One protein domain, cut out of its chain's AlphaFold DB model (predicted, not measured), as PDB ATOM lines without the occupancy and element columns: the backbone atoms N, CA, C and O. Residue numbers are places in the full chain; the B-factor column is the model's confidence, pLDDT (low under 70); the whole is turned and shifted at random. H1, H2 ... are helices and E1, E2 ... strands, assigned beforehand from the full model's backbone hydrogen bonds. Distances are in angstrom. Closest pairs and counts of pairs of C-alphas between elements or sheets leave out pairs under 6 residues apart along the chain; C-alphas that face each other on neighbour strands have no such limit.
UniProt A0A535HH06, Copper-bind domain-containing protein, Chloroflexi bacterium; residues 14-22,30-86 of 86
ATOM      1  N   GLU A  14     212.720 240.808  93.718       85.81
ATOM      2  CA  GLU A  14     214.023 241.129  93.113       85.81
ATOM      3  C   GLU A  14     215.142 241.301  94.160       85.81
ATOM      4  O   GLU A  14     216.326 241.129  93.861       85.81
ATOM      5  N   LEU A  15     214.775 241.601  95.413       89.25
ATOM      6  CA  LEU A  15     215.703 241.718  96.540       89.25
ATOM      7  C   LEU A  15     216.036 240.348  97.167       89.25
ATOM      8  O   LEU A  15     216.974 240.257  97.964       89.25
ATOM      9  N   LEU A  16     215.311 239.279  96.818       89.62
ATOM     10  CA  LEU A  16     215.546 237.923  97.322       89.62
ATOM     11  C   LEU A  16     216.560 237.159  96.460       89.62
ATOM     12  O   LEU A  16     216.680 237.356  95.253       89.62
ATOM     13  N   ALA A  17     217.287 236.239  97.095       91.62
ATOM     14  CA  ALA A  17     218.184 235.343  96.377       91.62
ATOM     15  C   ALA A  17     217.397 234.380  95.469       91.62
ATOM     16  O   ALA A  17     216.366 233.830  95.862       91.62
ATOM     17  N   MET A  18     217.928 234.128  94.273       88.94
ATOM     18  CA  MET A  18     217.339 233.259  93.250       88.94
ATOM     19  C   MET A  18     218.265 232.079  92.950       88.94
ATOM     20  O   MET A  18     219.486 232.196  93.048       88.94
ATOM     21  N   GLY A  19     217.691 230.939  92.557       86.31
ATOM     22  CA  GLY A  19     218.459 229.751  92.161       86.31
ATOM     23  C   GLY A  19     218.926 228.857  93.317       86.31
ATOM     24  O   GLY A  19     219.607 227.865  93.074       86.31
ATOM     25  N   GLY A  20     218.531 229.161  94.560       89.00
ATOM     26  CA  GLY A  20     218.873 228.366  95.743       89.00
ATOM     27  C   GLY A  20     220.364 228.416  96.102       89.00
ATOM     28  O   GLY A  20     221.084 229.328  95.703       89.00
ATOM     29  N   SER A  21     220.825 227.445  96.895       93.00
ATOM     30  CA  SER A  21     222.238 227.306  97.297       93.00
ATOM     31  C   SER A  21     223.055 226.390  96.375       93.00
ATOM     32  O   SER A  21     224.282 226.328  96.480       93.00
ATOM     33  N   THR A  22     222.392 225.690  95.452       95.00
ATOM     34  CA  THR A  22     222.997 224.792  94.460       95.00
ATOM     35  C   THR A  22     222.394 225.052  93.087       95.00
ATOM     36  O   THR A  22     221.172 225.080  92.967       95.00
ATOM     37  N   SER A  30     220.817 234.618  91.449       92.56
ATOM     38  CA  SER A  30     221.065 235.960  91.977       92.56
ATOM     39  C   SER A  30     221.290 235.897  93.484       92.56
ATOM     40  O   SER A  30     220.615 235.139  94.180       92.56
ATOM     41  N   SER A  31     222.197 236.718  94.005       93.31
ATOM     42  CA  SER A  31     222.396 236.886  95.448       93.31
ATOM     43  C   SER A  31     221.240 237.609  96.132       93.31
ATOM     44  O   SER A  31     221.163 237.584  97.357       93.31
ATOM     45  N   GLY A  32     220.382 238.295  95.368       91.56
ATOM     46  CA  GLY A  32     219.482 239.300  95.919       91.56
ATOM     47  C   GLY A  32     220.255 240.490  96.502       91.56
ATOM     48  O   GLY A  32     221.411 240.749  96.137       91.56
ATOM     49  N   PHE A  33     219.616 241.210  97.423       92.50
ATOM     50  CA  PHE A  33     220.157 242.416  98.038       92.50
ATOM     51  C   PHE A  33     221.140 242.105  99.168       92.50
ATOM     52  O   PHE A  33     220.760 241.853 100.314       92.50
ATOM     53  N   LEU A  34     222.430 242.184  98.841       93.94
ATOM     54  CA  LEU A  34     223.496 242.144  99.832       93.94
ATOM     55  C   LEU A  34     223.604 243.501 100.530       93.94
ATOM     56  O   LEU A  34     223.926 244.506  99.899       93.94
ATOM     57  N   SER A  35     223.347 243.527 101.834       94.56
ATOM     58  CA  SER A  35     223.356 244.745 102.637       94.56
ATOM     59  C   SER A  35     223.971 244.543 104.015       94.56
ATOM     60  O   SER A  35     223.876 243.474 104.622       94.56
ATOM     61  N   THR A  36     224.599 245.595 104.540       97.12
ATOM     62  CA  THR A  36     224.939 245.679 105.965       97.12
ATOM     63  C   THR A  36     223.690 245.956 106.802       97.12
ATOM     64  O   THR A  36     222.618 246.282 106.284       97.12
ATOM     65  N   LYS A  37     223.823 245.874 108.130       96.69
ATOM     66  CA  LYS A  37     222.741 246.242 109.049       96.69
ATOM     67  C   LYS A  37     222.332 247.711 108.887       96.69
ATOM     68  O   LYS A  37     221.148 248.030 108.943       96.69
ATOM     69  N   GLU A  38     223.301 248.594 108.670       97.31
ATOM     70  CA  GLU A  38     223.090 250.033 108.492       97.31
ATOM     71  C   GLU A  38     222.356 250.317 107.181       97.31
ATOM     72  O   GLU A  38     221.410 251.098 107.175       97.31
ATOM     73  N   GLN A  39     222.736 249.641 106.092       96.06
ATOM     74  CA  GLN A  39     222.032 249.747 104.812       96.06
ATOM     75  C   GLN A  39     220.591 249.236 104.927       96.06
ATOM     76  O   GLN A  39     219.668 249.913 104.484       96.06
ATOM     77  N   TYR A  40     220.373 248.098 105.591       94.88
ATOM     78  CA  TYR A  40     219.031 247.565 105.842       94.88
ATOM     79  C   TYR A  40     218.139 248.565 106.602       94.88
ATOM     80  O   TYR A  40     216.977 248.772 106.246       94.88
ATOM     81  N   ALA A  41     218.690 249.217 107.633       95.56
ATOM     82  CA  ALA A  41     217.986 250.236 108.407       95.56
ATOM     83  C   ALA A  41     217.730 251.518 107.598       95.56
ATOM     84  O   ALA A  41     216.633 252.070 107.668       95.56
ATOM     85  N   TYR A  42     218.710 251.965 106.805       96.25
ATOM     86  CA  TYR A  42     218.587 253.130 105.925       96.25
ATOM     87  C   TYR A  42     217.423 252.978 104.938       96.25
ATOM     88  O   TYR A  42     216.630 253.904 104.776       96.25
ATOM     89  N   TYR A  43     217.273 251.789 104.349       92.00
ATOM     90  CA  TYR A  43     216.172 251.460 103.437       92.00
ATOM     91  C   TYR A  43     214.864 251.063 104.142       92.00
ATOM     92  O   TYR A  43     213.902 250.704 103.472       92.00
ATOM     93  N   GLN A  44     214.801 251.139 105.477       94.12
ATOM     94  CA  GLN A  44     213.588 250.897 106.273       94.12
ATOM     95  C   GLN A  44     212.932 249.526 106.017       94.12
ATOM     96  O   GLN A  44     211.715 249.385 106.082       94.12
ATOM     97  N   LEU A  45     213.734 248.484 105.780       90.44
ATOM     98  CA  LEU A  45     213.253 247.160 105.352       90.44
ATOM     99  C   LEU A  45     212.655 246.304 106.487       90.44
ATOM    100  O   LEU A  45     212.399 245.109 106.315       90.44
ATOM    101  N   ASN A  46     212.437 246.869 107.675       92.00
ATOM    102  CA  ASN A  46     211.828 246.143 108.789       92.00
ATOM    103  C   ASN A  46     210.413 245.665 108.421       92.00
ATOM    104  O   ASN A  46     209.598 246.440 107.935       92.00
ATOM    105  N   GLY A  47     210.119 244.388 108.686       89.81
ATOM    106  CA  GLY A  47     208.836 243.761 108.342       89.81
ATOM    107  C   GLY A  47     208.778 243.136 106.942       89.81
ATOM    108  O   GLY A  47     207.782 242.499 106.615       89.81
ATOM    109  N   THR A  48     209.837 243.265 106.138       89.12
ATOM    110  CA  THR A  48     209.995 242.507 104.887       89.12
ATOM    111  C   THR A  48     210.527 241.091 105.168       89.12
ATOM    112  O   THR A  48     211.102 240.851 106.232       89.12
ATOM    113  N   PRO A  49     210.383 240.136 104.229       87.81
ATOM    114  CA  PRO A  49     211.008 238.814 104.330       87.81
ATOM    115  C   PRO A  49     212.534 238.826 104.114       87.81
ATOM    116  O   PRO A  49     213.151 237.760 104.081       87.81
ATOM    117  N   LEU A  50     213.156 239.996 103.931       89.12
ATOM    118  CA  LEU A  50     214.582 240.092 103.640       89.12
ATOM    119  C   LEU A  50     215.426 239.812 104.891       89.12
ATOM    120  O   LEU A  50     215.096 240.263 105.989       89.12
ATOM    121  N   PRO A  51     216.551 239.094 104.752       89.56
ATOM    122  CA  PRO A  51     217.464 238.879 105.862       89.56
ATOM    123  C   PRO A  51     218.148 240.184 106.281       89.56
ATOM    124  O   PRO A  51     218.680 240.930 105.456       89.56
ATOM    125  N   VAL A  52     218.211 240.420 107.591       92.88
ATOM    126  CA  VAL A  52     218.993 241.527 108.150       92.88
ATOM    127  C   VAL A  52     220.482 241.217 107.996       92.88
ATOM    128  O   VAL A  52     220.950 240.168 108.436       92.88
ATOM    129  N   ALA A  53     221.233 242.165 107.433       91.69
ATOM    130  CA  ALA A  53     222.692 242.112 107.308       91.69
ATOM    131  C   ALA A  53     223.241 240.931 106.470       91.69
ATOM    132  O   ALA A  53     224.229 240.291 106.848       91.69
ATOM    133  N   MET A  54     222.635 240.648 105.312       92.25
ATOM    134  CA  MET A  54     223.186 239.687 104.351       92.25
ATOM    135  C   MET A  54     224.396 240.290 103.624       92.25
ATOM    136  O   MET A  54     224.255 240.995 102.637       92.25
ATOM    137  N   THR A  55     225.609 240.012 104.097       95.00
ATOM    138  CA  THR A  55     226.850 240.553 103.498       95.00
ATOM    139  C   THR A  55     227.618 239.540 102.650       95.00
ATOM    140  O   THR A  55     228.650 239.869 102.067       95.00
ATOM    141  N   LYS A  56     227.142 238.293 102.595       94.44
ATOM    142  CA  LYS A  56     227.768 237.193 101.861       94.44
ATOM    143  C   LYS A  56     226.703 236.319 101.215       94.44
ATOM    144  O   LYS A  56     225.654 236.082 101.809       94.44
ATOM    145  N   TYR A  57     227.032 235.796 100.043       94.06
ATOM    146  CA  TYR A  57     226.242 234.823  99.304       94.06
ATOM    147  C   TYR A  57     227.159 233.690  98.840       94.06
ATOM    148  O   TYR A  57     228.305 233.938  98.462       94.06
ATOM    149  N   SER A  58     226.649 232.460  98.878       94.94
ATOM    150  CA  SER A  58     227.362 231.258  98.446       94.94
ATOM    151  C   SER A  58     226.473 230.451  97.512       94.94
ATOM    152  O   SER A  58     225.317 230.185  97.838       94.94
ATOM    153  N   LEU A  59     227.038 230.024  96.384       95.06
ATOM    154  CA  LEU A  59     226.367 229.207  95.381       95.06
ATOM    155  C   LEU A  59     227.291 228.084  94.927       95.06
ATOM    156  O   LEU A  59     228.430 228.336  94.534       95.06
ATOM    157  N   THR A  60     226.788 226.854  94.951       97.06
ATOM    158  CA  THR A  60     227.529 225.679  94.482       97.06
ATOM    159  C   THR A  60     227.036 225.260  93.105       97.06
ATOM    160  O   THR A  60     225.873 224.897  92.945       97.06
ATOM    161  N   PHE A  61     227.924 225.243  92.116       96.00
ATOM    162  CA  PHE A  61     227.607 224.731  90.785       96.00
ATOM    163  C   PHE A  61     227.742 223.212  90.761       96.00
ATOM    164  O   PHE A  61     228.742 222.661  91.212       96.00
ATOM    165  N   THR A  62     226.732 222.523  90.236       96.50
ATOM    166  CA  THR A  62     226.686 221.049  90.256       96.50
ATOM    167  C   THR A  62     227.408 220.398  89.078       96.50
ATOM    168  O   THR A  62     227.543 219.176  89.037       96.50
ATOM    169  N   LYS A  63     227.873 221.196  88.112       95.44
ATOM    170  CA  LYS A  63     228.622 220.739  86.938       95.44
ATOM    171  C   LYS A  63     229.470 221.867  86.352       95.44
ATOM    172  O   LYS A  63     229.167 223.042  86.555       95.44
ATOM    173  N   ALA A  64     230.484 221.492  85.579       97.00
ATOM    174  CA  ALA A  64     231.224 222.423  84.733       97.00
ATOM    175  C   ALA A  64     230.326 222.999  83.623       97.00
ATOM    176  O   ALA A  64     229.396 222.338  83.147       97.00
ATOM    177  N   GLY A  65     230.609 224.232  83.209       95.19
ATOM    178  CA  GLY A  65     229.840 224.945  82.193       95.19
ATOM    179  C   GLY A  65     229.947 226.461  82.313       95.19
ATOM    180  O   GLY A  65     230.645 226.978  83.186       95.19
ATOM    181  N   ASP A  66     229.250 227.148  81.414       94.75
ATOM    182  CA  ASP A  66     229.095 228.602  81.417       94.75
ATOM    183  C   ASP A  66     227.676 228.947  81.852       94.75
ATOM    184  O   ASP A  66     226.693 228.460  81.283       94.75
ATOM    185  N   PHE A  67     227.571 229.751  82.903       92.50
ATOM    186  CA  PHE A  67     226.316 230.036  83.577       92.50
ATOM    187  C   PHE A  67     226.093 231.527  83.674       92.50
ATOM    188  O   PHE A  67     226.986 232.278  84.047       92.50
ATOM    189  N   LYS A  68     224.871 231.966  83.403       89.38
ATOM    190  CA  LYS A  68     224.525 233.369  83.571       89.38
ATOM    191  C   LYS A  68     224.113 233.652  85.009       89.38
ATOM    192  O   LYS A  68     223.365 232.885  85.615       89.38
ATOM    193  N   TYR A  69     224.578 234.781  85.512       92.00
ATOM    194  CA  TYR A  69     224.257 235.320  86.823       92.00
ATOM    195  C   TYR A  69     223.738 236.748  86.659       92.00
ATOM    196  O   TYR A  69     224.228 237.488  85.804       92.00
ATOM    197  N   VAL A  70     222.743 237.133  87.455       91.25
ATOM    198  CA  VAL A  70     222.070 238.430  87.314       91.25
ATOM    199  C   VAL A  70     221.993 239.185  88.636       91.25
ATOM    200  O   VAL A  70     221.834 238.593  89.707       91.25
ATOM    201  N   CYS A  71     222.043 240.511  88.556       90.88
ATOM    202  CA  CYS A  71     221.466 241.371  89.581       90.88
ATOM    203  C   CYS A  71     220.052 241.758  89.142       90.88
ATOM    204  O   CYS A  71     219.907 242.608  88.271       90.88
ATOM    205  N   ALA A  72     219.028 241.131  89.731       87.06
ATOM    206  CA  ALA A  72     217.631 241.335  89.330       87.06
ATOM    207  C   ALA A  72     217.129 242.778  89.537       87.06
ATOM    208  O   ALA A  72     216.154 243.170  88.932       87.06
ATOM    209  N   LEU A  73     217.811 243.581  90.360       85.94
ATOM    210  CA  LEU A  73     217.473 244.996  90.574       85.94
ATOM    211  C   LEU A  73     217.892 245.904  89.407       85.94
ATOM    212  O   LEU A  73     217.468 247.053  89.328       85.94
ATOM    213  N   HIS A  74     218.816 245.437  88.563       87.44
ATOM    214  CA  HIS A  74     219.483 246.241  87.535       87.44
ATOM    215  C   HIS A  74     219.694 245.453  86.234       87.44
ATOM    216  O   HIS A  74     220.565 245.791  85.426       87.44
ATOM    217  N   ASP A  75     218.941 244.387  86.014       84.44
ATOM    218  CA  ASP A  75     218.997 243.594  84.791       84.44
ATOM    219  C   ASP A  75     218.468 244.372  83.583       84.44
ATOM    220  O   ASP A  75     219.117 244.351  82.534       84.44
ATOM    221  N   GLY A  76     217.418 245.181  83.750       82.69
ATOM    222  CA  GLY A  76     217.001 246.182  82.763       82.69
ATOM    223  C   GLY A  76     218.095 247.198  82.403       82.69
ATOM    224  O   GLY A  76     218.150 247.690  81.274       82.69
ATOM    225  N   ALA A  77     219.026 247.465  83.327       87.25
ATOM    226  CA  ALA A  77     220.206 248.308  83.102       87.25
ATOM    227  C   ALA A  77     221.431 247.532  82.575       87.25
ATOM    228  O   ALA A  77     222.475 248.133  82.312       87.25
ATOM    229  N   GLY A  78     221.327 246.213  82.397       87.31
ATOM    230  CA  GLY A  78     222.383 245.384  81.819       87.31
ATOM    231  C   GLY A  78     223.313 244.694  82.821       87.31
ATOM    232  O   GLY A  78     224.366 244.205  82.408       87.31
ATOM    233  N   MET A  79     222.977 244.641  84.116       91.38
ATOM    234  CA  MET A  79     223.855 244.059  85.138       91.38
ATOM    235  C   MET A  79     223.804 242.522  85.154       91.38
ATOM    236  O   MET A  79     223.132 241.886  85.971       91.38
ATOM    237  N   PHE A  80     224.589 241.925  84.260       91.06
ATOM    238  CA  PHE A  80     224.747 240.480  84.112       91.06
ATOM    239  C   PHE A  80     226.214 240.060  84.235       91.06
ATOM    240  O   PHE A  80     227.127 240.837  83.956       91.06
ATOM    241  N   ALA A  81     226.437 238.799  84.591       91.12
ATOM    242  CA  ALA A  81     227.738 238.145  84.542       91.12
ATOM    243  C   ALA A  81     227.625 236.758  83.895       91.12
ATOM    244  O   ALA A  81     226.569 236.121  83.930       91.12
ATOM    245  N   GLU A  82     228.735 236.278  83.339       93.31
ATOM    246  CA  GLU A  82     228.918 234.883  82.942       93.31
ATOM    247  C   GLU A  82     229.942 234.238  83.881       93.31
ATOM    248  O   GLU A  82     231.026 234.774  84.108       93.31
ATOM    249  N   ILE A  83     229.565 233.115  84.484       93.75
ATOM    250  CA  ILE A  83     230.374 232.350  85.426       93.75
ATOM    251  C   ILE A  83     230.866 231.098  84.715       93.75
ATOM    252  O   ILE A  83     230.072 230.259  84.288       93.75
ATOM    253  N   HIS A  84     232.184 230.966  84.642       96.31
ATOM    254  CA  HIS A  84     232.863 229.823  84.051       96.31
ATOM    255  C   HIS A  84     233.260 228.828  85.143       96.31
ATOM    256  O   HIS A  84     234.140 229.107  85.956       96.31
ATOM    257  N   VAL A  85     232.635 227.653  85.144       96.81
ATOM    258  CA  VAL A  85     232.980 226.537  86.037       96.81
ATOM    259  C   VAL A  85     233.717 225.493  85.220       96.81
ATOM    260  O   VAL A  85     233.260 225.126  84.130       96.81
ATOM    261  N   ARG A  86     234.867 225.048  85.719       95.62
ATOM    262  CA  ARG A  86     235.801 224.147  85.043       95.62
ATOM    263  C   ARG A  86     236.264 223.074  86.012       95.62
ATOM    264  O   ARG A  86     236.374 223.403  87.214       95.62
TER     265      ARG A  86
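AT A GLANCE: This is residues 14 to 22 and 30 to 86 of the 86 residues of the protein "Copper-bind domain-containing protein" of Chloroflexi bacterium (UniProt A0A535HH06). Little regular structure is found here: a hairpin of two strands, E1 and E2, at one end, the short helix H1 toward the other, and long loops between. The 66 printed residues include one named helix and two named strands, in the order H1, E1, E2; the sheet E1 - E2 is antiparallel, and the class is mixed, with 18 residues in named elements. The whole is loose, radius of gyration of the C-alphas 13.5 A, and spans 40 by 25 by 16 A.

IN THESE COORDINATES: From Glu 14, read on to C-alpha 37 at (222.741, 246.242, 109.049), where H1, residues 37 to 42, begins. Find E1 at residues 65 to 70, 16.4 A long, and E2 at residues 80 to 85, 16.3 A long, ending at (232.980, 226.537, 86.037).

HOW THE PARTS SIT: In H1 every O i to N i+4 pair is within hydrogen-bond range. H1 and E2 are apart. Look across the hairpin E1 and E2, antiparallel at 153 degrees: N 67 and O 83 are within hydrogen-bond range at 2.9 A.

THE WHOLE: Gln 44 and Arg 86 have the two C-alphas farthest apart, 40.7 A. Residues 23 to 29 are cut out, C-alphas 22 and 30 being 11.6 A apart. The link H1 to E1 is long, 22 residues. No printed residue is under 70 in pLDDT.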